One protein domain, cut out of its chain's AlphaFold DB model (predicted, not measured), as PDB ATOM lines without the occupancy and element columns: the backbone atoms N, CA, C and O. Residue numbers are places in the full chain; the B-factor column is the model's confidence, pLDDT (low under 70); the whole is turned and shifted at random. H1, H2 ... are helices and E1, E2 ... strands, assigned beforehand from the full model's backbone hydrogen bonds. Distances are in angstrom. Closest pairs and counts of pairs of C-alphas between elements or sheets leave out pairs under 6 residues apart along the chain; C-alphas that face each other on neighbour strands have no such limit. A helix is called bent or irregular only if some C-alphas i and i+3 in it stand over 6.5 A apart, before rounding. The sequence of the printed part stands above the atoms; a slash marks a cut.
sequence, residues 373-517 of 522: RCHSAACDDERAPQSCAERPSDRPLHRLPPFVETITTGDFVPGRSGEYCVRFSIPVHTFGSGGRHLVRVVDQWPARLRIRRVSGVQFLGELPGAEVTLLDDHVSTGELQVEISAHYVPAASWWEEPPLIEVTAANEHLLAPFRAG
ATOM      1  N   ARG A 373      56.107  15.184 -21.283       75.88
ATOM      2  CA  ARG A 373      56.192  14.240 -22.399       75.88
ATOM      3  C   ARG A 373      56.999  13.005 -22.055       75.88
ATOM      4  O   ARG A 373      58.184  13.078 -21.723       75.88
ATOM      5  N   CYS A 374      56.371  11.853 -22.234       73.25
ATOM      6  CA  CYS A 374      56.983  10.552 -22.033       73.25
ATOM      7  C   CYS A 374      57.084   9.820 -23.376       73.25
ATOM      8  O   CYS A 374      56.065   9.502 -23.993       73.25
ATOM      9  N   HIS A 375      58.306   9.507 -23.814       68.44
ATOM     10  CA  HIS A 375      58.527   8.620 -24.959       68.44
ATOM     11  C   HIS A 375      58.578   7.172 -24.486       68.44
ATOM     12  O   HIS A 375      59.409   6.844 -23.637       68.44
ATOM     13  N   SER A 376      57.734   6.308 -25.046       64.00
ATOM     14  CA  SER A 376      57.738   4.882 -24.729       64.00
ATOM     15  C   SER A 376      57.991   4.022 -25.966       64.00
ATOM     16  O   SER A 376      57.574   4.367 -27.071       64.00
ATOM     17  N   ALA A 377      58.679   2.894 -25.765       56.38
ATOM     18  CA  ALA A 377      58.893   1.886 -26.802       56.38
ATOM     19  C   ALA A 377      57.673   0.962 -26.973       56.38
ATOM     20  O   ALA A 377      57.518   0.368 -28.036       56.38
ATOM     21  N   ALA A 378      56.809   0.871 -25.955       62.81
ATOM     22  CA  ALA A 378      55.546   0.142 -25.991       62.81
ATOM     23  C   ALA A 378      54.409   0.950 -25.340       62.81
ATOM     24  O   ALA A 378      54.617   1.695 -24.375       62.81
ATOM     25  N   CYS A 379      53.186   0.791 -25.849       65.81
ATOM     26  CA  CYS A 379      52.002   1.505 -25.358       65.81
ATOM     27  C   CYS A 379      51.550   1.056 -23.957       65.81
ATOM     28  O   CYS A 379      50.853   1.808 -23.266       65.81
ATOM     29  N   ASP A 380      52.026  -0.096 -23.489       64.38
ATOM     30  CA  ASP A 380      51.674  -0.659 -22.183       64.38
ATOM     31  C   ASP A 380      52.634  -0.247 -21.053       64.38
ATOM     32  O   ASP A 380      52.267  -0.338 -19.886       64.38
ATOM     33  N   ASP A 381      53.823   0.290 -21.361       63.94
ATOM     34  CA  ASP A 381      54.829   0.638 -20.344       63.94
ATOM     35  C   ASP A 381      54.349   1.794 -19.458       63.94
ATOM     36  O   ASP A 381      54.367   2.940 -19.900       63.94
ATOM     37  N   GLU A 382      53.943   1.571 -18.211       61.12
ATOM     38  CA  GLU A 382      53.590   2.663 -17.295       61.12
ATOM     39  C   GLU A 382      54.849   3.384 -16.789       61.12
ATOM     40  O   GLU A 382      55.583   2.882 -15.941       61.12
ATOM     41  N   ARG A 383      55.111   4.591 -17.307       60.94
ATOM     42  CA  ARG A 383      56.139   5.492 -16.769       60.94
ATOM     43  C   ARG A 383      55.489   6.571 -15.923       60.94
ATOM     44  O   ARG A 383      54.495   7.165 -16.336       60.94
ATOM     45  N   ALA A 384      56.081   6.843 -14.764       57.91
ATOM     46  CA  ALA A 384      55.642   7.926 -13.896       57.91
ATOM     47  C   ALA A 384      55.833   9.286 -14.604       57.91
ATOM     48  O   ALA A 384      56.927   9.524 -15.128       57.91
ATOM     49  N   PRO A 385      54.850  10.209 -14.575       57.41
ATOM     50  CA  PRO A 385      54.944  11.524 -15.230       57.41
ATOM     51  C   PRO A 385      56.165  12.353 -14.807       57.41
ATOM     52  O   PRO A 385      56.667  13.167 -15.570       57.41
ATOM     53  N   GLN A 386      56.676  12.122 -13.596       56.62
ATOM     54  CA  GLN A 386      57.860  12.792 -13.040       56.62
ATOM     55  C   GLN A 386      59.179  12.376 -13.717       56.62
ATOM     56  O   GLN A 386      60.179  13.072 -13.595       56.62
ATOM     57  N   SER A 387      59.189  11.244 -14.427       54.72
ATOM     58  CA  SER A 387      60.339  10.757 -15.204       54.72
ATOM     59  C   SER A 387      60.354  11.275 -16.650       54.72
ATOM     60  O   SER A 387      61.182  10.858 -17.459       54.72
ATOM     61  N   CYS A 388      59.405  12.150 -16.984       66.44
ATOM     62  CA  CYS A 388      59.139  12.628 -18.331       66.44
ATOM     63  C   CYS A 388      59.713  14.030 -18.546       66.44
ATOM     64  O   CYS A 388      59.882  14.797 -17.602       66.44
ATOM     65  N   ALA A 389      60.024  14.363 -19.799       65.12
ATOM     66  CA  ALA A 389      60.572  15.668 -20.134       65.12
ATOM     67  C   ALA A 389      59.459  16.720 -20.074       65.12
ATOM     68  O   ALA A 389      58.474  16.624 -20.806       65.12
ATOM     69  N   GLU A 390      59.607  17.710 -19.201       62.88
ATOM     70  CA  GLU A 390      58.750  18.894 -19.188       62.88
ATOM     71  C   GLU A 390      59.253  19.893 -20.229       62.88
ATOM     72  O   GLU A 390      60.465  20.078 -20.401       62.88
ATOM     73  N   ARG A 391      58.329  20.522 -20.959       58.75
ATOM     74  CA  ARG A 391      58.691  21.613 -21.861       58.75
ATOM     75  C   ARG A 391      59.263  22.764 -21.022       58.75
ATOM     76  O   ARG A 391      58.587  23.213 -20.103       58.75
ATOM     77  N   PRO A 392      60.472  23.274 -21.313       54.81
ATOM     78  CA  PRO A 392      60.973  24.448 -20.612       54.81
ATOM     79  C   PRO A 392      60.138  25.672 -21.018       54.81
ATOM     80  O   PRO A 392      60.275  26.157 -22.143       54.81
ATOM     81  N   SER A 393      59.270  26.141 -20.120       48.97
ATOM     82  CA  SER A 393      58.368  27.291 -20.308       48.97
ATOM     83  C   SER A 393      59.119  28.620 -20.463       48.97
ATOM     84  O   SER A 393      58.693  29.490 -21.220       48.97
ATOM     85  N   ASP A 394      60.305  28.729 -19.857       44.50
ATOM     86  CA  ASP A 394      61.147  29.934 -19.881       44.50
ATOM     87  C   ASP A 394      62.025  30.078 -21.135       44.50
ATOM     88  O   ASP A 394      62.760  31.061 -21.279       44.50
ATOM     89  N   ARG A 395      62.024  29.096 -22.051       45.41
ATOM     90  CA  ARG A 395      62.850  29.201 -23.258       45.41
ATOM     91  C   ARG A 395      62.150  30.063 -24.307       45.41
ATOM     92  O   ARG A 395      61.023  29.750 -24.689       45.41
ATOM     93  N   PRO A 396      62.820  31.104 -24.830       47.44
ATOM     94  CA  PRO A 396      62.257  31.910 -25.899       47.44
ATOM     95  C   PRO A 396      61.926  31.027 -27.104       47.44
ATOM     96  O   PRO A 396      62.694  30.125 -27.446       47.44
ATOM     97  N   LEU A 397      60.808  31.308 -27.778       49.50
ATOM     98  CA  LEU A 397      60.523  30.740 -29.097       49.50
ATOM     99  C   LEU A 397      61.706  31.087 -30.015       49.50
ATOM    100  O   LEU A 397      61.867  32.245 -30.411       49.50
ATOM    101  N   HIS A 398      62.578  30.116 -30.305       41.03
ATOM    102  CA  HIS A 398      63.752  30.359 -31.136       41.03
ATOM    103  C   HIS A 398      63.295  30.634 -32.570       41.03
ATOM    104  O   HIS A 398      62.825  29.756 -33.289       41.03
ATOM    105  N   ARG A 399      63.418  31.902 -32.971       48.47
ATOM    106  CA  ARG A 399      63.046  32.418 -34.291       48.47
ATOM    107  C   ARG A 399      64.129  32.055 -35.312       48.47
ATOM    108  O   ARG A 399      64.961  32.893 -35.647       48.47
ATOM    109  N   LEU A 400      64.164  30.807 -35.776       37.94
ATOM    110  CA  LEU A 400      65.035  30.399 -36.882       37.94
ATOM    111  C   LEU A 400      64.212  30.277 -38.176       37.94
ATOM    112  O   LEU A 400      63.210  29.571 -38.208       37.94
ATOM    113  N   PRO A 401      64.572  30.972 -39.266       32.47
ATOM    114  CA  PRO A 401      63.924  30.760 -40.557       32.47
ATOM    115  C   PRO A 401      64.254  29.358 -41.103       32.47
ATOM    116  O   PRO A 401      65.416  28.963 -41.012       32.47
ATOM    117  N   PRO A 402      63.312  28.619 -41.726       33.84
ATOM    118  CA  PRO A 402      61.909  28.928 -41.969       33.84
ATOM    119  C   PRO A 402      60.945  28.303 -40.937       33.84
ATOM    120  O   PRO A 402      59.745  28.337 -41.174       33.84
ATOM    121  N   PHE A 403      61.429  27.750 -39.816       34.56
ATOM    122  CA  PHE A 403      60.587  27.149 -38.775       34.56
ATOM    123  C   PHE A 403      61.144  27.408 -37.376       34.56
ATOM    124  O   PHE A 403      62.332  27.214 -37.124       34.56
ATOM    125  N   VAL A 404      60.254  27.775 -36.448       37.44
ATOM    126  CA  VAL A 404      60.564  27.811 -35.016       37.44
ATOM    127  C   VAL A 404      60.962  26.403 -34.580       37.44
ATOM    128  O   VAL A 404      60.120  25.512 -34.514       37.44
ATOM    129  N   GLU A 405      62.243  26.201 -34.283       34.12
ATOM    130  CA  GLU A 405      62.686  25.024 -33.545       34.12
ATOM    131  C   GLU A 405      62.243  25.208 -32.094       34.12
ATOM    132  O   GLU A 405      62.780  26.051 -31.367       34.12
ATOM    133  N   THR A 406      61.288  24.398 -31.631       35.34
ATOM    134  CA  THR A 406      61.355  24.033 -30.220       35.34
ATOM    135  C   THR A 406      62.517  23.055 -30.120       35.34
ATOM    136  O   THR A 406      62.527  22.014 -30.772       35.34
ATOM    137  N   ILE A 407      63.573  23.455 -29.411       33.78
ATOM    138  CA  ILE A 407      64.767  22.628 -29.239       33.78
ATOM    139  C   ILE A 407      64.302  21.266 -28.727       33.78
ATOM    140  O   ILE A 407      63.822  21.156 -27.598       33.78
ATOM    141  N   THR A 408      64.445  20.239 -29.561       37.25
ATOM    142  CA  THR A 408      64.264  18.846 -29.176       37.25
ATOM    143  C   THR A 408      65.233  18.558 -28.041       37.25
ATOM    144  O   THR A 408      66.435  18.401 -28.252       37.25
ATOM    145  N   THR A 409      64.738  18.530 -26.807       33.06
ATOM    146  CA  THR A 409      65.496  17.971 -25.695       33.06
ATOM    147  C   THR A 409      65.571  16.464 -25.900       33.06
ATOM    148  O   THR A 409      64.600  15.755 -25.647       33.06
ATOM    149  N   GLY A 410      66.733  16.002 -26.359       35.84
ATOM    150  CA  GLY A 410      67.128  14.599 -26.379       35.84
ATOM    151  C   GLY A 410      66.866  13.902 -27.709       35.84
ATOM    152  O   GLY A 410      65.726  13.768 -28.145       35.84
ATOM    153  N   ASP A 411      67.942  13.419 -28.325       36.06
ATOM    154  CA  ASP A 411      67.921  12.512 -29.467       36.06
ATOM    155  C   ASP A 411      67.117  11.244 -29.134       36.06
ATOM    156  O   ASP A 411      67.638  10.267 -28.592       36.06
ATOM    157  N   PHE A 412      65.824  11.235 -29.463       40.34
ATOM    158  CA  PHE A 412      65.067   9.994 -29.529       40.34
ATOM    159  C   PHE A 412      65.479   9.257 -30.805       40.34
ATOM    160  O   PHE A 412      65.044   9.590 -31.908       40.34
ATOM    161  N   VAL A 413      66.344   8.254 -30.655       40.31
ATOM    162  CA  VAL A 413      66.678   7.315 -31.728       40.31
ATOM    163  C   VAL A 413      65.604   6.222 -31.731       40.31
ATOM    164  O   VAL A 413      65.544   5.440 -30.780       40.31
ATOM    165  N   PRO A 414      64.729   6.145 -32.751       42.84
ATOM    166  CA  PRO A 414      63.678   5.137 -32.780       42.84
ATOM    167  C   PRO A 414      64.287   3.729 -32.814       42.84
ATOM    168  O   PRO A 414      65.080   3.397 -33.698       42.84
ATOM    169  N   GLY A 415      63.883   2.884 -31.862       40.03
ATOM    170  CA  GLY A 415      64.126   1.444 -31.919       40.03
ATOM    171  C   GLY A 415      63.476   0.846 -33.170       40.03
ATOM    172  O   GLY A 415      62.383   1.251 -33.575       40.03
ATOM    173  N   ARG A 416      64.175  -0.083 -33.829       44.97
ATOM    174  CA  ARG A 416      63.678  -0.762 -35.032       44.97
ATOM    175  C   ARG A 416      62.484  -1.660 -34.664       44.97
ATOM    176  O   ARG A 416      62.622  -2.511 -33.797       44.97
ATOM    177  N   SER A 417      61.371  -1.449 -35.377       45.38
ATOM    178  CA  SER A 417      60.099  -2.202 -35.390       45.38
ATOM    179  C   SER A 417      59.287  -2.239 -34.084       45.38
ATOM    180  O   SER A 417      59.541  -3.070 -33.218       45.38
ATOM    181  N   GLY A 418      58.251  -1.393 -34.000       56.03
ATOM    182  CA  GLY A 418      57.217  -1.399 -32.954       56.03
ATOM    183  C   GLY A 418      56.170  -0.292 -33.167       56.03
ATOM    184  O   GLY A 418      56.411   0.639 -33.935       56.03
ATOM    185  N   GLU A 419      55.004  -0.403 -32.521       60.44
ATOM    186  CA  GLU A 419      54.031   0.696 -32.411       60.44
ATOM    187  C   GLU A 419      54.629   1.792 -31.514       60.44
ATOM    188  O   GLU A 419      54.998   1.543 -30.368       60.44
ATOM    189  N   TYR A 420      54.785   2.999 -32.056       67.56
ATOM    190  CA  TYR A 420      55.320   4.152 -31.342       67.56
ATOM    191  C   TYR A 420      54.244   4.737 -30.445       67.56
ATOM    192  O   TYR A 420      53.151   5.030 -30.927       67.56
ATOM    193  N   CYS A 421      54.577   4.961 -29.174       74.31
ATOM    194  CA  CYS A 421      53.661   5.561 -28.218       74.31
ATOM    195  C   CYS A 421      54.273   6.776 -27.517       74.31
ATOM    196  O   CYS A 421      55.327   6.700 -26.877       74.31
ATOM    197  N   VAL A 422      53.582   7.908 -27.633       76.50
ATOM    198  CA  VAL A 422      53.898   9.151 -26.922       76.50
ATOM    199  C   VAL A 422      52.796   9.423 -25.936       76.50
ATOM    200  O   VAL A 422      51.619   9.385 -26.298       76.50
ATOM    201  N   ARG A 423      53.175   9.734 -24.702       82.25
ATOM    202  CA  ARG A 423      52.220  10.203 -23.708       82.25
ATOM    203  C   ARG A 423      52.490  11.647 -23.361       82.25
ATOM    204  O   ARG A 423      53.627  12.017 -23.068       82.25
ATOM    205  N   PHE A 424      51.421  12.422 -23.400       82.38
ATOM    206  CA  PHE A 424      51.387  13.795 -22.951       82.38
ATOM    207  C   PHE A 424      50.571  13.857 -21.677       82.38
ATOM    208  O   PHE A 424      49.445  13.374 -21.627       82.38
ATOM    209  N   SER A 425      51.170  14.458 -20.669       86.06
ATOM    210  CA  SER A 425      50.583  14.753 -19.377       86.06
ATOM    211  C   SER A 425      50.359  16.256 -19.331       86.06
ATOM    212  O   SER A 425      51.327  17.018 -19.299       86.06
ATOM    213  N   ILE A 426      49.100  16.675 -19.403       86.81
ATOM    214  CA  ILE A 426      48.711  18.085 -19.444       86.81
ATOM    215  C   ILE A 426      48.064  18.439 -18.107       86.81
ATOM    216  O   ILE A 426      47.077  17.791 -17.741       86.81
ATOM    217  N   PRO A 427      48.590  19.429 -17.368       88.06
ATOM    218  CA  PRO A 427      47.930  19.915 -16.168       88.06
ATOM    219  C   PRO A 427      46.557  20.503 -16.506       88.06
ATOM    220  O   PRO A 427      46.387  21.204 -17.505       88.06
ATOM    221  N   VAL A 428      45.574  20.206 -15.661       89.88
ATOM    222  CA  VAL A 428      44.196  20.687 -15.797       89.88
ATOM    223  C   VAL A 428      43.829  21.504 -14.575       89.88
ATOM    224  O   VAL A 428      44.156  21.113 -13.453       89.88
ATOM    225  N   HIS A 429      43.117  22.604 -14.780       89.50
ATOM    226  CA  HIS A 429      42.563  23.412 -13.706       89.50
ATOM    227  C   HIS A 429      41.104  23.780 -13.995       89.50
ATOM    228  O   HIS A 429      40.747  24.145 -15.112       89.50
ATOM    229  N   THR A 430      40.261  23.656 -12.975       87.75
ATOM    230  CA  THR A 430      38.851  24.060 -12.986       87.75
ATOM    231  C   THR A 430      38.679  25.276 -12.069       87.75
ATOM    232  O   THR A 430      39.378  25.409 -11.060       87.75
ATOM    233  N   PHE A 431      37.777  26.191 -12.421       85.50
ATOM    234  CA  PHE A 431      37.567  27.476 -11.743       85.50
ATOM    235  C   PHE A 431      36.392  27.468 -10.750       85.50
ATOM    236  O   PHE A 431      36.211  28.435 -10.012       85.50
ATOM    237  N   GLY A 432      35.594  26.402 -10.706       83.94
ATOM    238  CA  GLY A 432      34.380  26.308  -9.897       83.94
ATOM    239  C   GLY A 432      33.217  27.158 -10.418       83.94
ATOM    240  O   GLY A 432      32.399  27.612  -9.619       83.94
ATOM    241  N   SER A 433      33.147  27.435 -11.725       84.12
ATOM    242  CA  SER A 433      32.102  28.283 -12.320       84.12
ATOM    243  C   SER A 433      30.768  27.563 -12.573       84.12
ATOM    244  O   SER A 433      29.795  28.200 -12.976       84.12
ATOM    245  N   GLY A 434      30.698  26.247 -12.345       80.69
ATOM    246  CA  GLY A 434      29.526  25.404 -12.620       80.69
ATOM    247  C   GLY A 434      29.321  25.085 -14.107       80.69
ATOM    248  O   GLY A 434      28.311  24.488 -14.488       80.69
ATOM    249  N   GLY A 435      30.258  25.496 -14.964       82.31
ATOM    250  CA  GLY A 435      30.266  25.187 -16.388       82.31
ATOM    251  C   GLY A 435      30.677  23.744 -16.692       82.31
ATOM    252  O   GLY A 435      31.247  23.026 -15.872       82.31
ATOM    253  N   ARG A 436      30.408  23.304 -17.921       88.38
ATOM    254  CA  ARG A 436      30.969  22.061 -18.462       88.38
ATOM    255  C   ARG A 436      31.920  22.394 -19.593       88.38
ATOM    256  O   ARG A 436      31.601  23.234 -20.441       88.38
ATOM    257  N   HIS A 437      33.049  21.700 -19.616       90.44
ATOM    258  CA  HIS A 437      34.081  21.897 -20.619       90.44
ATOM    259  C   HIS A 437      34.367  20.586 -21.332       90.44
ATOM    260  O   HIS A 437      34.755  19.598 -20.716       90.44
ATOM    261  N   LEU A 438      34.163  20.556 -22.640       93.06
ATOM    262  CA  LEU A 438      34.419  19.374 -23.445       93.06
ATOM    263  C   LEU A 438      35.855  19.435 -23.950       93.06
ATOM    264  O   LEU A 438      36.302  20.480 -24.421       93.06
ATOM    265  N   VAL A 439      36.570  18.317 -23.850       92.00
ATOM    266  CA  VAL A 439      37.925  18.142 -24.373       92.00
ATOM    267  C   VAL A 439      37.925  16.918 -25.272       92.00
ATOM    268  O   VAL A 439      37.548  15.823 -24.852       92.00
ATOM    269  N   ARG A 440      38.357  17.099 -26.519       90.06
ATOM    270  CA  ARG A 440      38.374  16.067 -27.551       90.06
ATOM    271  C   ARG A 440      39.761  15.953 -28.173       90.06
ATOM    272  O   ARG A 440      40.341  16.945 -28.614       90.06
ATOM    273  N   VAL A 441      40.257  14.723 -28.272       86.44
ATOM    274  CA  VAL A 441      41.354  14.393 -29.188       86.44
ATOM    275  C   VAL A 441      40.784  14.190 -30.582       86.44
ATOM    276  O   VAL A 441      39.689  13.651 -30.757       86.44
ATOM    277  N   VAL A 442      41.529  14.592 -31.598       76.31
ATOM    278  CA  VAL A 442      41.132  14.324 -32.980       76.31
ATOM    279  C   VAL A 442      42.227  13.498 -33.622       76.31
ATOM    280  O   VAL A 442      43.407  13.847 -33.575       76.31
ATOM    281  N   ASP A 443      41.806  12.388 -34.213       67.88
ATOM    282  CA  ASP A 443      42.702  11.453 -34.867       67.88
ATOM    283  C   ASP A 443      43.437  12.111 -36.036       67.88
ATOM    284  O   ASP A 443      42.841  12.768 -36.892       67.88
ATOM    285  N   GLN A 444      44.746  11.878 -36.095       64.31
ATOM    286  CA  GLN A 444      45.597  12.303 -37.196       64.31
ATOM    287  C   GLN A 444      46.257  11.079 -37.814       64.31
ATOM    288  O   GLN A 444      47.376  10.721 -37.472       64.31
ATOM    289  N   TRP A 445      45.576  10.447 -38.770       54.97
ATOM    290  CA  TRP A 445      46.147   9.379 -39.589       54.97
ATOM    291  C   TRP A 445      47.629   9.612 -40.020       54.97
ATOM    292  O   TRP A 445      47.985  10.659 -40.556       54.97
ATOM    293  N   PRO A 446      48.524   8.626 -39.846       53.91
ATOM    294  CA  PRO A 446      48.261   7.269 -39.371       53.91
ATOM    295  C   PRO A 446      48.252   7.125 -37.837       53.91
ATOM    296  O   PRO A 446      48.150   6.001 -37.352       53.91
ATOM    297  N   ALA A 447      48.383   8.214 -37.079       67.12
ATOM    298  CA  ALA A 447      48.348   8.198 -35.623       67.12
ATOM    299  C   ALA A 447      46.911   8.132 -35.082       67.12
ATOM    300  O   ALA A 447      45.996   8.795 -35.580       67.12
ATOM    301  N   ARG A 448      46.731   7.329 -34.036       77.56
ATOM    302  CA  ARG A 448      45.515   7.247 -33.229       77.56
ATOM    303  C   ARG A 448      45.732   7.993 -31.933       77.56
ATOM    304  O   ARG A 448      46.790   7.861 -31.317       77.56
ATOM    305  N   LEU A 449      44.733   8.763 -31.528       82.81
ATOM    306  CA  LEU A 449      44.805   9.556 -30.315       82.81
ATOM    307  C   LEU A 449      43.695   9.149 -29.361       82.81
ATOM    308  O   LEU A 449      42.552   8.938 -29.757       82.81
ATOM    309  N   ARG A 450      44.037   9.043 -28.080       88.75
ATOM    310  CA  ARG A 450      43.071   8.738 -27.024       88.75
ATOM    311  C   ARG A 450      43.422   9.459 -25.740       88.75
ATOM    312  O   ARG A 450      44.578   9.496 -25.326       88.75
ATOM    313  N   ILE A 451      42.404   9.995 -25.086       90.81
ATOM    314  CA  ILE A 451      42.475  10.416 -23.695       90.81
ATOM    315  C   ILE A 451      42.513   9.127 -22.884       90.81
ATOM    316  O   ILE A 451      41.556   8.356 -22.873       90.81
ATOM    317  N   ARG A 452      43.663   8.842 -22.280       89.69
ATOM    318  CA  ARG A 452      43.918   7.590 -21.566       89.69
ATOM    319  C   ARG A 452      43.437   7.668 -20.127       89.69
ATOM    320  O   ARG A 452      42.861   6.710 -19.620       89.69
ATOM    321  N   ARG A 453      43.716   8.788 -19.464       90.12
ATOM    322  CA  ARG A 453      43.442   8.979 -18.041       90.12
ATOM    323  C   ARG A 453      43.133  10.440 -17.755       90.12
ATOM    324  O   ARG A 453      43.770  11.324 -18.317       90.12
ATOM    325  N   VAL A 454      42.205  10.667 -16.838       91.94
ATOM    326  CA  VAL A 454      41.956  11.967 -16.212       91.94
ATOM    327  C   VAL A 454      42.051  11.760 -14.702       91.94
ATOM    328  O   VAL A 454      41.563  10.753 -14.183       91.94
ATOM    329  N   SER A 455      42.750  12.645 -13.997       91.94
ATOM    330  CA  SER A 455      42.906  12.578 -12.541       91.94
ATOM    331  C   SER A 455      42.823  13.967 -11.908       91.94
ATOM    332  O   SER A 455      43.055  14.959 -12.588       91.94
ATOM    333  N   GLY A 456      42.450  14.049 -10.627       89.06
ATOM    334  CA  GLY A 456      42.375  15.307  -9.860       89.06
ATOM    335  C   GLY A 456      41.174  16.216 -10.161       89.06
ATOM    336  O   GLY A 456      40.850  17.072  -9.347       89.06
ATOM    337  N   VAL A 457      40.461  15.991 -11.267       91.12
ATOM    338  CA  VAL A 457      39.249  16.731 -11.655       91.12
ATOM    339  C   VAL A 457      38.084  15.780 -11.918       91.12
ATOM    340  O   VAL A 457      38.284  14.637 -12.342       91.12
ATOM    341  N   GLN A 458      36.860  16.242 -11.660       91.81
ATOM    342  CA  GLN A 458      35.655  15.479 -11.980       91.81
ATOM    343  C   GLN A 458      35.396  15.511 -13.491       91.81
ATOM    344  O   GLN A 458      35.543  16.549 -14.137       91.81
ATOM    345  N   PHE A 459      35.014  14.369 -14.063       93.88
ATOM    346  CA  PHE A 459      34.770  14.258 -15.497       93.88
ATOM    347  C   PHE A 459      33.670  13.242 -15.822       93.88
ATOM    348  O   PHE A 459      33.377  12.338 -15.040       93.88
ATOM    349  N   LEU A 460      33.096  13.384 -17.015       93.75
ATOM    350  CA  LEU A 460      32.203  12.426 -17.663       93.75
ATOM    351  C   LEU A 460      32.843  11.939 -18.969       93.75
ATOM    352  O   LEU A 460      33.511  12.710 -19.660       93.75
ATOM    353  N   GLY A 461      32.605  10.681 -19.331       90.19
ATOM    354  CA  GLY A 461      33.121  10.067 -20.557       90.19
ATOM    355  C   GLY A 461      33.821   8.738 -20.293       90.19
ATOM    356  O   GLY A 461      34.231   8.444 -19.170       90.19
ATOM    357  N   GLU A 462      33.934   7.919 -21.331       91.31
ATOM    358  CA  GLU A 462      34.636   6.639 -21.251       91.31
ATOM    359  C   GLU A 462      36.142   6.841 -21.429       91.31
ATOM    360  O   GLU A 462      36.586   7.592 -22.300       91.31
ATOM    361  N   LEU A 463      36.936   6.148 -20.611       89.88
ATOM    362  CA  LEU A 463      38.392   6.127 -20.705       89.88
ATOM    363  C   LEU A 463      38.886   4.680 -20.874       89.88
ATOM    364  O   LEU A 463      38.425   3.804 -20.141       89.88
ATOM    365  N   PRO A 464      39.851   4.414 -21.774       89.88
ATOM    366  CA  PRO A 464      40.427   5.355 -22.734       89.88
ATOM    367  C   PRO A 464      39.437   5.710 -23.861       89.88
ATOM    368  O   PRO A 464      38.797   4.822 -24.418       89.88
ATOM    369  N   GLY A 465      39.345   6.988 -24.234       89.50
ATOM    370  CA  GLY A 465      38.338   7.472 -25.188       89.50
ATOM    371  C   GLY A 465      38.763   8.708 -25.979       89.50
ATOM    372  O   GLY A 465      39.825   9.280 -25.747       89.50
ATOM    373  N   ALA A 466      37.943   9.116 -26.948       88.12
ATOM    374  CA  ALA A 466      38.241  10.262 -27.817       88.12
ATOM    375  C   ALA A 466      37.834  11.617 -27.211       88.12
ATOM    376  O   ALA A 466      38.254  12.667 -27.693       88.12
ATOM    377  N   GLU A 467      36.980  11.614 -26.191       92.88
ATOM    378  CA  GLU A 467      36.363  12.825 -25.662       92.88
ATOM    379  C   GLU A 467      35.996  12.638 -24.193       92.88
ATOM    380  O   GLU A 467      35.533  11.568 -23.795       92.88
ATOM    381  N   VAL A 468      36.187  13.690 -23.404       94.44
ATOM    382  CA  VAL A 468      35.736  13.784 -22.016       94.44
ATOM    383  C   VAL A 468      35.071  15.134 -21.790       94.44
ATOM    384  O   VAL A 468      35.398  16.124 -22.440       94.44
ATOM    385  N   THR A 469      34.140  15.182 -20.846       94.94
ATOM    386  CA  THR A 469      33.571  16.429 -20.332       94.94
ATOM    387  C   THR A 469      34.107  16.661 -18.931       94.94
ATOM    388  O   THR A 469      33.793  15.897 -18.025       94.94
ATOM    389  N   LEU A 470      34.911  17.700 -18.749       93.12
ATOM    390  CA  LEU A 470      35.367  18.167 -17.447       93.12
ATOM    391  C   LEU A 470      34.231  18.936 -16.763       93.12
ATOM    392  O   LEU A 470      33.568  19.774 -17.388       93.12
ATOM    393  N   LEU A 471      33.993  18.621 -15.492       92.00
ATOM    394  CA  LEU A 471      32.979  19.267 -14.665       92.00
ATOM    395  C   LEU A 471      33.633  20.375 -13.837       92.00
ATOM    396  O   LEU A 471      34.584  20.115 -13.101       92.00
ATOM    397  N   ASP A 472      33.115  21.596 -13.951       88.50
ATOM    398  CA  ASP A 472      33.637  22.777 -13.260       88.50
ATOM    399  C   ASP A 472      32.854  23.108 -11.979       88.50
ATOM    400  O   ASP A 472      32.593  24.270 -11.674       88.50
ATOM    401  N   ASP A 473      32.422  22.090 -11.235       87.50
ATOM    402  CA  ASP A 473      31.584  22.283 -10.042       87.50
ATOM    403  C   ASP A 473      32.372  22.911  -8.876       87.50
ATOM    404  O   ASP A 473      31.819  23.640  -8.049       87.50
ATOM    405  N   HIS A 474      33.680  22.646  -8.812       87.88
ATOM    406  CA  HIS A 474      34.592  23.133  -7.779       87.88
ATOM    407  C   HIS A 474      35.947  23.518  -8.380       87.88
ATOM    408  O   HIS A 474      36.364  22.975  -9.404       87.88
ATOM    409  N   VAL A 475      36.670  24.407  -7.694       90.19
ATOM    410  CA  VAL A 475      38.082  24.668  -8.002       90.19
ATOM    411  C   VAL A 475      38.871  23.391  -7.736       90.19
ATOM    412  O   VAL A 475      38.849  22.856  -6.626       90.19
ATOM    413  N   SER A 476      39.531  22.857  -8.753       89.50
ATOM    414  CA  SER A 476      40.298  21.616  -8.667       89.50
ATOM    415  C   SER A 476      41.464  21.658  -9.641       89.50
ATOM    416  O   SER A 476      41.415  22.319 -10.677       89.50
ATOM    417  N   THR A 477      42.531  20.952  -9.293       90.62
ATOM    418  CA  THR A 477      43.697  20.778 -10.152       90.62
ATOM    419  C   THR A 477      43.924  19.302 -10.400       90.62
ATOM    420  O   THR A 477      43.693  18.450  -9.540       90.62
ATOM    421  N   GLY A 478      44.357  18.988 -11.608       90.50
ATOM    422  CA  GLY A 478      44.449  17.620 -12.064       90.50
ATOM    423  C   GLY A 478      45.367  17.455 -13.252       90.50
ATOM    424  O   GLY A 478      46.189  18.312 -13.572       90.50
ATOM    425  N   GLU A 479      45.225  16.313 -13.903       90.44
ATOM    426  CA  GLU A 479      46.038  15.935 -15.045       90.44
ATOM    427  C   GLU A 479      45.181  15.184 -16.061       90.44
ATOM    428  O   GLU A 479      44.436  14.262 -15.709       90.44
ATOM    429  N   LEU A 480      45.331  15.558 -17.328       91.25
ATOM    430  CA  LEU A 480      44.772  14.861 -18.474       91.25
ATOM    431  C   LEU A 480      45.913  14.217 -19.257       91.25
ATOM    432  O   LEU A 480      46.839  14.884 -19.720       91.25
ATOM    433  N   GLN A 481      45.844  12.895 -19.391       89.56
ATOM    434  CA  GLN A 481      46.838  12.105 -20.100       89.56
ATOM    435  C   GLN A 481      46.322  11.741 -21.487       89.56
ATOM    436  O   GLN A 481      45.348  10.994 -21.625       89.56
ATOM    437  N   VAL A 482      47.009  12.232 -22.515       87.88
ATOM    438  CA  VAL A 482      46.770  11.880 -23.914       87.88
ATOM    439  C   VAL A 482      47.823  10.893 -24.370       87.88
ATOM    440  O   VAL A 482      49.019  11.099 -24.173       87.88
ATOM    441  N   GLU A 483      47.375   9.836 -25.025       86.31
ATOM    442  CA  GLU A 483      48.240   8.894 -25.708       86.31
ATOM    443  C   GLU A 483      48.093   9.042 -27.219       86.31
ATOM    444  O   GLU A 483      46.981   9.066 -27.749       86.31
ATOM    445  N   ILE A 484      49.236   9.119 -27.896       80.31
ATOM    446  CA  ILE A 484      49.347   9.072 -29.349       80.31
ATOM    447  C   ILE A 484      50.038   7.761 -29.704       80.31
ATOM    448  O   ILE A 484      51.192   7.567 -29.315       80.31
ATOM    449  N   SER A 485      49.351   6.886 -30.441       76.06
ATOM    450  CA  SER A 485      49.925   5.648 -30.969       76.06
ATOM    451  C   SER A 485      50.034   5.695 -32.490       76.06
ATOM    452  O   SER A 485      49.130   6.164 -33.182       76.06
ATOM    453  N   ALA A 486      51.162   5.254 -33.043       70.50
ATOM    454  CA  ALA A 486      51.383   5.227 -34.486       70.50
ATOM    455  C   ALA A 486      52.270   4.045 -34.886       70.50
ATOM    456  O   ALA A 486      53.263   3.748 -34.236       70.50
ATOM    457  N   HIS A 487      51.974   3.397 -36.014       62.28
ATOM    458  CA  HIS A 487      52.807   2.300 -36.536       62.28
ATOM    459  C   HIS A 487      54.092   2.769 -37.248       62.28
ATOM    460  O   HIS A 487      54.940   1.954 -37.601       62.28
ATOM    461  N   TYR A 488      54.247   4.077 -37.449       58.41
ATOM    462  CA  TYR A 488      55.411   4.717 -38.067       58.41
ATOM    463  C   TYR A 488      55.791   5.948 -37.250       58.41
ATOM    464  O   TYR A 488      54.932   6.476 -36.556       58.41
ATOM    465  N   VAL A 489      57.037   6.424 -37.354       52.94
ATOM    466  CA  VAL A 489      57.501   7.654 -36.686       52.94
ATOM    467  C   VAL A 489      56.677   8.847 -37.204       52.94
ATOM    468  O   VAL A 489      56.823   9.191 -38.381       52.94
ATOM    469  N   PRO A 490      55.802   9.475 -36.390       49.12
ATOM    470  CA  PRO A 490      55.055  10.651 -36.824       49.12
ATOM    471  C   PRO A 490      55.946  11.868 -37.125       49.12
ATOM    472  O   PRO A 490      57.122  11.912 -36.756       49.12
ATOM    473  N   ALA A 491      55.384  12.871 -37.807       49.00
ATOM    474  CA  ALA A 491      56.084  14.115 -38.137       49.00
ATOM    475  C   ALA A 491      56.591  14.836 -36.872       49.00
ATOM    476  O   ALA A 491      55.904  14.829 -35.855       49.00
ATOM    477  N   ALA A 492      57.760  15.493 -36.947       48.31
ATOM    478  CA  ALA A 492      58.421  16.179 -35.821       48.31
ATOM    479  C   ALA A 492      57.473  17.100 -35.017       48.31
ATOM    480  O   ALA A 492      57.512  17.107 -33.791       48.31
ATOM    481  N   SER A 493      56.556  17.787 -35.703       49.56
ATOM    482  CA  SER A 493      55.553  18.679 -35.110       49.56
ATOM    483  C   SER A 493      54.544  17.978 -34.191       49.56
ATOM    484  O   SER A 493      54.044  18.597 -33.261       49.56
ATOM    485  N   TRP A 494      54.242  16.694 -34.414       51.09
ATOM    486  CA  TRP A 494      53.281  15.928 -33.598       51.09
ATOM    487  C   TRP A 494      53.876  15.442 -32.282       51.09
ATOM    488  O   TRP A 494      53.158  15.014 -31.383       51.09
ATOM    489  N   TRP A 495      55.200  15.496 -32.167       54.91
ATOM    490  CA  TRP A 495      55.873  15.206 -30.916       54.91
ATOM    491  C   TRP A 495      55.824  16.403 -29.981       54.91
ATOM    492  O   TRP A 495      56.089  16.207 -28.808       54.91
ATOM    493  N   GLU A 496      55.504  17.613 -30.449       56.72
ATOM    494  CA  GLU A 496      55.625  18.822 -29.633       56.72
ATOM    495  C   GLU A 496      54.460  19.021 -28.658       56.72
ATOM    496  O   GLU A 496      54.699  19.311 -27.483       56.72
ATOM    497  N   GLU A 497      53.227  18.804 -29.119       65.25
ATOM    498  CA  GLU A 497      51.986  19.026 -28.371       65.25
ATOM    499  C   GLU A 497      50.878  18.116 -28.934       65.25
ATOM    500  O   GLU A 497      50.808  17.943 -30.157       65.25
ATOM    501  N   PRO A 498      50.015  17.513 -28.096       70.25
ATOM    502  CA  PRO A 498      48.937  16.682 -28.599       70.25
ATOM    503  C   PRO A 498      47.855  17.578 -29.210       70.25
ATOM    504  O   PRO A 498      47.462  18.587 -28.619       70.25
ATOM    505  N   PRO A 499      47.334  17.222 -30.387       73.50
ATOM    506  CA  PRO A 499      46.338  18.029 -31.041       73.50
ATOM    507  C   PRO A 499      45.005  17.783 -30.294       73.50
ATOM    508  O   PRO A 499      44.410  16.702 -30.317       73.50
ATOM    509  N   LEU A 500      44.609  18.788 -29.515       81.62
ATOM    510  CA  LEU A 500      43.442  18.789 -28.634       81.62
ATOM    511  C   LEU A 500      42.556  19.989 -28.945       81.62
ATOM    512  O   LEU A 500      43.049  21.114 -29.101       81.62
ATOM    513  N   ILE A 501      41.253  19.727 -28.978       87.00
ATOM    514  CA  ILE A 501      40.205  20.740 -29.062       87.00
ATOM    515  C   ILE A 501      39.500  20.782 -27.716       87.00
ATOM    516  O   ILE A 501      39.065  19.747 -27.210       87.00
ATOM    517  N   GLU A 502      39.370  21.973 -27.153       89.06
ATOM    518  CA  GLU A 502      38.591  22.224 -25.952       89.06
ATOM    519  C   GLU A 502      37.508  23.266 -26.269       89.06
ATOM    520  O   GLU A 502      37.770  24.307 -26.872       89.06
ATOM    521  N   VAL A 503      36.264  22.990 -25.887       90.88
ATOM    522  CA  VAL A 503      35.155  23.940 -26.044       90.88
ATOM    523  C   VAL A 503      34.285  23.967 -24.800       90.88
ATOM    524  O   VAL A 503      34.130  22.964 -24.100       90.88
ATOM    525  N   THR A 504      33.665  25.113 -24.553       91.25
ATOM    526  CA  THR A 504      32.598  25.245 -23.562       91.25
ATOM    527  C   THR A 504      31.355  24.477 -24.014       91.25
ATOM    528  O   THR A 504      31.151  24.236 -25.206       91.25
ATOM    529  N   ALA A 505      30.473  24.137 -23.072       89.75
ATOM    530  CA  ALA A 505      29.192  23.495 -23.382       89.75
ATOM    531  C   ALA A 505      28.336  24.282 -24.390       89.75
ATOM    532  O   ALA A 505      27.692  23.681 -25.246       89.75
ATOM    533  N   ALA A 506      28.367  25.618 -24.334       88.81
ATOM    534  CA  ALA A 506      27.644  26.481 -25.271       88.81
ATOM    535  C   ALA A 506      28.119  26.328 -26.727       88.81
ATOM    536  O   ALA A 506      27.358  26.572 -27.658       88.81
ATOM    537  N   ASN A 507      29.359  25.873 -26.922       92.50
ATOM    538  CA  ASN A 507      29.991  25.696 -28.224       92.50
ATOM    539  C   ASN A 507      30.168  24.216 -28.608       92.50
ATOM    540  O   ASN A 507      30.935  23.898 -29.520       92.50
ATOM    541  N   GLU A 508      29.449  23.294 -27.957       91.31
ATOM    542  CA  GLU A 508      29.530  21.854 -28.242       91.31
ATOM    543  C   GLU A 508      29.235  21.524 -29.717       91.31
ATOM    544  O   GLU A 508      29.825  20.597 -30.282       91.31
ATOM    545  N   HIS A 509      28.366  22.293 -30.386       88.50
ATOM    546  CA  HIS A 509      28.038  22.085 -31.801       88.50
ATOM    547  C   HIS A 509      29.264  22.163 -32.720       88.50
ATOM    548  O   HIS A 509      29.263  21.526 -33.776       88.50
ATOM    549  N   LEU A 510      30.327  22.868 -32.315       87.38
ATOM    550  CA  LEU A 510      31.588  22.953 -33.059       87.38
ATOM    551  C   LEU A 510      32.345  21.614 -33.102       87.38
ATOM    552  O   LEU A 510      33.168  21.406 -33.991       87.38
ATOM    553  N   LEU A 511      32.051  20.676 -32.191       86.38
ATOM    554  CA  LEU A 511      32.672  19.347 -32.167       86.38
ATOM    555  C   LEU A 511      32.028  18.353 -33.142       86.38
ATOM    556  O   LEU A 511      32.632  17.324 -33.463       86.38
ATOM    557  N   ALA A 512      30.817  18.629 -33.635       82.31
ATOM    558  CA  ALA A 512      30.065  17.704 -34.484       82.31
ATOM    559  C   ALA A 512      30.836  17.225 -35.740       82.31
ATOM    560  O   ALA A 512      30.815  16.017 -36.012       82.31
ATOM    561  N   PRO A 513      31.581  18.083 -36.472       75.81
ATOM    562  CA  PRO A 513      32.391  17.643 -37.612       75.81
ATOM    563  C   PRO A 513      33.487  16.642 -37.217       75.81
ATOM    564  O   PRO A 513      33.744  15.681 -37.944       75.81
ATOM    565  N   PHE A 514      34.096  16.826 -36.044       77.44
ATOM    566  CA  PHE A 514      35.157  15.961 -35.522       77.44
ATOM    567  C   PHE A 514      34.616  14.625 -35.000       77.44
ATOM    568  O   PHE A 514      35.262  13.592 -35.168       77.44
ATOM    569  N   ARG A 515      33.409  14.616 -34.417       80.25
ATOM    570  CA  ARG A 515      32.705  13.390 -33.994       80.25
ATOM    571  C   ARG A 515      32.318  12.510 -35.180       80.25
ATOM    572  O   ARG A 515      32.443  11.293 -35.111       80.25
ATOM    573  N   ALA A 516      31.897  13.122 -36.283       68.00
ATOM    574  CA  ALA A 516      31.496  12.405 -37.491       68.00
ATOM    575  C   ALA A 516      32.682  11.914 -38.349       68.00
ATOM    576  O   ALA A 516      32.456  11.340 -39.415       68.00
ATOM    577  N   GLY A 517      33.932  12.196 -37.951       59.34
ATOM    578  CA  GLY A 517      35.112  11.990 -38.804       59.34
ATOM    579  C   GLY A 517      35.092  12.845 -40.082       59.34
ATOM    580  O   GLY A 517      35.841  12.587 -41.023       59.34
TER     581      GLY A 517
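Overview. This is residues 373 to 517 of the 522 residues of an uncharacterized protein of Deltaproteobacteria bacterium (UniProt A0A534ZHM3). Two antiparallel sheets stand partly face to face as a sandwich, a twisted one of four strands and a smaller one of three, with the helix H2 covering the other face of the smaller sheet. At one edge of the larger sheet, beyond E1, a long loop of residues 377 to 419 with no named element swings away from the body, and residues 399 to 404 stick out free. The printed part has 145 residues, with two named helices and seven named strands in the order E1 E2 E3 E4 E5 E6 H1 E7 H2; the sheets run E1 E2 E6 E4 and E5 E3 E7. The class is mixed, helices and strands, though under half of the residues are in named elements. The whole is compact, with a radius of gyration of the C-alphas of 16.3 A and spans of 45 by 33 by 32 A.

Arrangement. In the larger sheet, E2, residues 420 to 431, and E6, residues 475 to 486, are antiparallel inner strands at 162 degrees, with N 424 and O 482 2.8 A apart, within hydrogen-bond range. The edge strand E1, residues 373 to 376, forms a hairpin with E2, with N 374 and O 423 at 2.9 A. The other edge strand, E4, residues 448 to 455, is antiparallel to E6, with N 450 and O 483 at 3.0 A. In the smaller sheet, the inner strand E3, residues 436 to 441, has as antiparallel neighbours E5, residues 467 to 471, with N 470 and O 437 at 2.7 A, and E7, residues 500 to 504, with N 438 and O 503 at 2.8 A. In the sandwich, two sheets face to face, the facing parts are 9.1 A apart centre to centre and the strands of the two sheets stand at 14 degrees. The closest C-alphas of E3 and E4 are those of Val 441 and Leu 449, 6.0 A apart. H2, residues 505 to 515, is on the smaller sheet at a height of 8.2 A, over E3 and E7 and along the strands, at 7 degrees to E7 on the local plane; helix and sheet make two layers, the helix on one face. H2 is irregular, with C-alphas 506 and 509 7.9 A apart; 1 of its 7 O i to N i+4 pairs and 6 of its 8 O i to N i+3 pairs are within hydrogen-bond range. H1, residues 492 to 495, is too short for an O i to N i+4 pair and only grazes the larger sheet with residues 494 to 495.

Along the chain. E1 begins at C-alpha 373 (56.192, 14.240, -22.399). E2 is 35.3 A long, E6 35.4 A, E4 21.5 A and E3 16.8 A. H2 is 15.1 A long and ends at C-alpha 515 (32.705, 13.390, -33.994).

Size, cuts and confidence. The C-alphas farthest apart are those of Arg 416 and Ser 433, 48.5 A. The printed part has no cut; the links E1 to E2 and E4 to E5 are long. The mean pLDDT of the printed part is 71.3, with residues 375 to 420, 443 to 447, 487 to 497 and 516 to 517 under 70.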